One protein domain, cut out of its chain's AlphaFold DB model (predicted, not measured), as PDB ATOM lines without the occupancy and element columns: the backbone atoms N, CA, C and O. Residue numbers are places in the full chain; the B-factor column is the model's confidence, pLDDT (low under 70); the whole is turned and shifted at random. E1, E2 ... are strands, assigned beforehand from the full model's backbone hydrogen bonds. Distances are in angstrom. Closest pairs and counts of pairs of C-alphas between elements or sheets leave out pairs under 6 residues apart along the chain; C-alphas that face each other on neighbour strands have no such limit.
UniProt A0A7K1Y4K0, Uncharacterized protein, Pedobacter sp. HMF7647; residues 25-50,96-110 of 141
ATOM      1  N   SER A  25      18.277 -27.867  29.821       64.25
ATOM      2  CA  SER A  25      18.120 -27.982  28.382       64.25
ATOM      3  C   SER A  25      18.805 -29.241  27.845       64.25
ATOM      4  O   SER A  25      19.971 -29.485  28.150       64.25
ATOM      5  N   LEU A  26      18.126 -29.974  26.948       69.50
ATOM      6  CA  LEU A  26      18.785 -30.920  26.028       69.50
ATOM      7  C   LEU A  26      19.984 -30.226  25.365       69.50
ATOM      8  O   LEU A  26      19.937 -29.028  25.085       69.50
ATOM      9  N   ALA A  27      21.060 -30.960  25.127       75.19
ATOM     10  CA  ALA A  27      22.240 -30.442  24.450       75.19
ATOM     11  C   ALA A  27      22.398 -31.158  23.113       75.19
ATOM     12  O   ALA A  27      22.125 -32.355  23.032       75.19
ATOM     13  N   SER A  28      22.865 -30.439  22.090       82.56
ATOM     14  CA  SER A  28      23.279 -31.082  20.846       82.56
ATOM     15  C   SER A  28      24.522 -31.935  21.101       82.56
ATOM     16  O   SER A  28      25.423 -31.512  21.830       82.56
ATOM     17  N   GLN A  29      24.573 -33.134  20.528       84.06
ATOM     18  CA  GLN A  29      25.640 -34.101  20.802       84.06
ATOM     19  C   GLN A  29      26.232 -34.664  19.521       84.06
ATOM     20  O   GLN A  29      25.502 -35.029  18.607       84.06
ATOM     21  N   LEU A  30      27.557 -34.785  19.496       87.44
ATOM     22  CA  LEU A  30      28.271 -35.621  18.540       87.44
ATOM     23  C   LEU A  30      28.631 -36.931  19.245       87.44
ATOM     24  O   LEU A  30      29.125 -36.908  20.374       87.44
ATOM     25  N   LYS A  31      28.348 -38.059  18.605       86.81
ATOM     26  CA  LYS A  31      28.550 -39.406  19.142       86.81
ATOM     27  C   LYS A  31      29.328 -40.226  18.125       86.81
ATOM     28  O   LYS A  31      29.090 -40.108  16.927       86.81
ATOM     29  N   ALA A  32      30.248 -41.041  18.619       86.94
ATOM     30  CA  ALA A  32      30.807 -42.143  17.855       86.94
ATOM     31  C   ALA A  32      30.054 -43.404  18.269       86.94
ATOM     32  O   ALA A  32      29.947 -43.688  19.464       86.94
ATOM     33  N   ASP A  33      29.517 -44.124  17.294       79.44
ATOM     34  CA  ASP A  33      28.727 -45.325  17.519       79.44
ATOM     35  C   ASP A  33      29.524 -46.541  17.054       79.44
ATOM     36  O   ASP A  33      30.068 -46.565  15.951       79.44
ATOM     37  N   ILE A  34      29.585 -47.555  17.913       81.62
ATOM     38  CA  ILE A  34      30.100 -48.879  17.580       81.62
ATOM     39  C   ILE A  34      28.951 -49.839  17.847       81.62
ATOM     40  O   ILE A  34      28.503 -49.980  18.987       81.62
ATOM     41  N   GLY A  35      28.438 -50.453  16.791       73.12
ATOM     42  CA  GLY A  35      27.286 -51.338  16.849       73.12
ATOM     43  C   GLY A  35      27.485 -52.585  16.005       73.12
ATOM     44  O   GLY A  35      28.491 -52.752  15.321       73.12
ATOM     45  N   PHE A  36      26.477 -53.454  16.026       66.12
ATOM     46  CA  PHE A  36      26.445 -54.655  15.189       66.12
ATOM     47  C   PHE A  36      26.532 -54.322  13.687       66.12
ATOM     48  O   PHE A  36      27.070 -55.066  12.886       66.12
ATOM     49  N   GLU A  37      26.047 -53.153  13.299       69.94
ATOM     50  CA  GLU A  37      26.126 -52.607  11.944       69.94
ATOM     51  C   GLU A  37      27.491 -52.033  11.549       69.94
ATOM     52  O   GLU A  37      27.670 -51.696  10.384       69.94
ATOM     53  N   GLY A  38      28.440 -51.914  12.482       79.88
ATOM     54  CA  GLY A  38      29.764 -51.344  12.248       79.88
ATOM     55  C   GLY A  38      30.041 -50.079  13.052       79.88
ATOM     56  O   GLY A  38      29.566 -49.917  14.178       79.88
ATOM     57  N   ILE A  39      30.862 -49.199  12.480       86.75
ATOM     58  CA  ILE A  39      31.340 -47.972  13.124       86.75
ATOM     59  C   ILE A  39      30.732 -46.774  12.403       86.75
ATOM     60  O   ILE A  39      30.737 -46.699  11.172       86.75
ATOM     61  N   GLY A  40      30.225 -45.815  13.168       88.56
ATOM     62  CA  GLY A  40      29.611 -44.615  12.625       88.56
ATOM     63  C   GLY A  40      29.797 -43.387  13.497       88.56
ATOM     64  O   GLY A  40      30.302 -43.435  14.619       88.56
ATOM     65  N   LEU A  41      29.365 -42.262  12.945       89.56
ATOM     66  CA  LEU A  41      29.236 -40.993  13.634       89.56
ATOM     67  C   LEU A  41      27.769 -40.579  13.617       89.56
ATOM     68  O   LEU A  41      27.098 -40.643  12.587       89.56
ATOM     69  N   SER A  42      27.293 -40.102  14.758       87.56
ATOM     70  CA  SER A  42      25.967 -39.523  14.903       87.56
ATOM     71  C   SER A  42      26.049 -38.094  15.387       87.56
ATOM     72  O   SER A  42      26.749 -37.786  16.351       87.56
ATOM     73  N   TYR A  43      25.246 -37.231  14.786       89.25
ATOM     74  CA  TYR A  43      24.966 -35.901  15.289       89.25
ATOM     75  C   TYR A  43      23.505 -35.815  15.724       89.25
ATOM     76  O   TYR A  43      22.598 -36.157  14.971       89.25
ATOM     77  N   GLU A  44      23.273 -35.378  16.955       86.94
ATOM     78  CA  GLU A  44      21.949 -35.253  17.559       86.94
ATOM     79  C   GLU A  44      21.685 -33.786  17.906       86.94
ATOM     80  O   GLU A  44      21.951 -33.374  19.038       86.94
ATOM     81  N   PRO A  45      21.232 -32.953  16.950       86.19
ATOM     82  CA  PRO A  45      20.817 -31.588  17.235       86.19
ATOM     83  C   PRO A  45      19.557 -31.542  18.102       86.19
ATOM     84  O   PRO A  45      18.576 -32.265  17.886       86.19
ATOM     85  N   LYS A  46      19.551 -30.602  19.051       83.62
ATOM     86  CA  LYS A  46      18.329 -30.179  19.737       83.62
ATOM     87  C   LYS A  46      17.482 -29.327  18.797       83.62
ATOM     88  O   LYS A  46      17.926 -28.271  18.360       83.62
ATOM     89  N   LEU A  47      16.241 -29.751  18.563       83.38
ATOM     90  CA  LEU A  47      15.253 -28.957  17.833       83.38
ATOM     91  C   LEU A  47      14.369 -28.152  18.783       83.38
ATOM     92  O   LEU A  47      14.176 -26.957  18.598       83.38
ATOM     93  N   LEU A  48      13.853 -28.805  19.826       80.94
ATOM     94  CA  LEU A  48      13.006 -28.196  20.853       80.94
ATOM     95  C   LEU A  48      13.453 -28.669  22.236       80.94
ATOM     96  O   LEU A  48      14.273 -29.575  22.372       80.94
ATOM     97  N   ASN A  49      12.883 -28.097  23.298       76.25
ATOM     98  CA  ASN A  49      13.180 -28.533  24.667       76.25
ATOM     99  C   ASN A  49      12.903 -30.022  24.909       76.25
ATOM    100  O   ASN A  49      13.531 -30.596  25.784       76.25
ATOM    101  N   GLN A  50      12.034 -30.651  24.117       77.75
ATOM    102  CA  GLN A  50      11.648 -32.057  24.254       77.75
ATOM    103  C   GLN A  50      11.886 -32.874  22.978       77.75
ATOM    104  O   GLN A  50      11.515 -34.040  22.937       77.75
ATOM    105  N   ARG A  96      12.992 -34.658  35.695       69.25
ATOM    106  CA  ARG A  96      14.403 -34.985  35.963       69.25
ATOM    107  C   ARG A  96      15.237 -33.769  36.319       69.25
ATOM    108  O   ARG A  96      16.033 -33.878  37.246       69.25
ATOM    109  N   ALA A  97      15.005 -32.643  35.648       69.75
ATOM    110  CA  ALA A  97      15.605 -31.367  36.015       69.75
ATOM    111  C   ALA A  97      15.256 -31.007  37.470       69.75
ATOM    112  O   ALA A  97      16.149 -30.721  38.258       69.75
ATOM    113  N   LEU A  98      13.987 -31.185  37.868       74.19
ATOM    114  CA  LEU A  98      13.531 -31.002  39.255       74.19
ATOM    115  C   LEU A  98      14.197 -31.952  40.263       74.19
ATOM    116  O   LEU A  98      14.323 -31.622  41.435       74.19
ATOM    117  N   LYS A  99      14.622 -33.142  39.822       79.88
ATOM    118  CA  LYS A  99      15.333 -34.128  40.653       79.88
ATOM    119  C   LYS A  99      16.858 -33.985  40.564       79.88
ATOM    120  O   LYS A  99      17.562 -34.915  40.954       79.88
ATOM    121  N   SER A 100      17.360 -32.885  39.994       72.00
ATOM    122  CA  SER A 100      18.788 -32.629  39.752       72.00
ATOM    123  C   SER A 100      19.503 -33.779  39.031       72.00
ATOM    124  O   SER A 100      20.696 -34.006  39.226       72.00
ATOM    125  N   LYS A 101      18.773 -34.542  38.204       70.56
ATOM    126  CA  LYS A 101      19.338 -35.646  37.424       70.56
ATOM    127  C   LYS A 101      19.877 -35.116  36.107       70.56
ATOM    128  O   LYS A 101      19.214 -34.316  35.450       70.56
ATOM    129  N   ASP A 102      21.023 -35.641  35.683       67.31
ATOM    130  CA  ASP A 102      21.570 -35.326  34.367       67.31
ATOM    131  C   ASP A 102      20.585 -35.750  33.255       67.31
ATOM    132  O   ASP A 102      19.941 -36.813  33.304       67.31
ATOM    133  N   THR A 103      20.441 -34.860  32.278       65.50
ATOM    134  CA  THR A 103      19.564 -34.946  31.107       65.50
ATOM    135  C   THR A 103      20.356 -35.126  29.809       65.50
ATOM    136  O   THR A 103      19.746 -35.360  28.767       65.50
ATOM    137  N   ARG A 104      21.696 -35.063  29.848       62.41
ATOM    138  CA  ARG A 104      22.563 -35.186  28.667       62.41
ATOM    139  C   ARG A 104      22.594 -36.610  28.123       62.41
ATOM    140  O   ARG A 104      22.395 -36.804  26.933       62.41
ATOM    141  N   LEU A 105      22.812 -37.619  28.961       60.66
ATOM    142  CA  LEU A 105      22.939 -39.019  28.522       60.66
ATOM    143  C   LEU A 105      21.615 -39.783  28.673       60.66
ATOM    144  O   LEU A 105      21.535 -40.829  29.310       60.66
ATOM    145  N   ASN A 106      20.537 -39.224  28.122       61.06
ATOM    146  CA  ASN A 106      19.170 -39.688  28.363       61.06
ATOM    147  C   ASN A 106      18.717 -40.779  27.371       61.06
ATOM    148  O   ASN A 106      17.653 -40.678  26.761       61.06
ATOM    149  N   SER A 107      19.529 -41.824  27.196       55.22
ATOM    150  CA  SER A 107      19.295 -42.909  26.226       55.22
ATOM    151  C   SER A 107      18.103 -43.823  26.549       55.22
ATOM    152  O   SER A 107      17.753 -44.654  25.717       55.22
ATOM    153  N   GLY A 108      17.460 -43.673  27.713       51.38
ATOM    154  CA  GLY A 108      16.370 -44.548  28.170       51.38
ATOM    155  C   GLY A 108      15.040 -43.852  28.461       51.38
ATOM    156  O   GLY A 108      14.259 -44.377  29.243       51.38
ATOM    157  N   ASN A 109      14.798 -42.644  27.938       56.97
ATOM    158  CA  ASN A 109      13.675 -41.821  28.409       56.97
ATOM    159  C   ASN A 109      12.971 -41.016  27.303       56.97
ATOM    160  O   ASN A 109      12.457 -39.916  27.546       56.97
ATOM    161  N   TYR A 110      12.987 -41.550  26.084       62.75
ATOM    162  CA  TYR A 110      12.190 -41.061  24.965       62.75
ATOM    163  C   TYR A 110      10.996 -41.993  24.747       62.75
ATOM    164  O   TYR A 110      11.132 -43.208  24.835       62.75
TER     165      TYR A 110
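AT A GLANCE: This is residues 25 to 50 and 96 to 110 of the 141 residues of an uncharacterized protein of Pedobacter sp. HMF7647 (UniProt A0A7K1Y4K0). One long, narrow hairpin of two strands, E1 and E2, reaches out from a loose body, and its tip, residues 34 to 39, sticks out free. At the other end E2 runs on through a bend into the short strand E3, while beyond a cut a winding stretch, residues 96 to 110, holds no named element and includes the end of the domain farthest from the tip. The printed part has 41 residues, with no named helix and three named strands in the order E1, E2, E3; the two-stranded sheet E1 - E2 is antiparallel. The class is all strand, though under half of the residues, 17 of 41, are in named elements. The whole is loose, with a radius of gyration of the C-alphas of 12.5 A, and spans 37 by 19 by 14 A.

IN THESE COORDINATES: Find C-alpha 29 at (25.640, -34.101, 20.802); from there E1, residues 29 to 35, runs 17.8 A. E2, residues 38 to 44, starts at C-alpha 38, at (29.764, -51.344, 12.248), and runs 18.7 A. E3, residues 46 to 48, ends at C-alpha 48, at (13.006, -28.196, 20.853).

HOW THE PARTS SIT: Look first at the hairpin of E1 and E2, antiparallel at 159 degrees, where C-alphas 32 and 41 face each other at 4.6 A. Within hydrogen-bond range you find N 31 and O 42, 2.8 A, and N 40 and O 33, 2.9 A. E2 runs on into E3 at 41 degrees, and the two meet only through their link. E3 pairs with no named strand and is only just apart from E1, at 8.4 A.

THE WHOLE: The C-alphas farthest apart, those of Gly 38 and Leu 98, are 37.5 A from each other. Residues 51 to 95 are cut out, and C-alphas 50 and 96 are 12.4 A apart across the gap. Both links, E1 to E2 and E2 to E3, are tight. The mean pLDDT of the printed part is 75.2; look for values under 70 at residues 25 to 26, 36 to 37, 96 to 97 and 102 to 110.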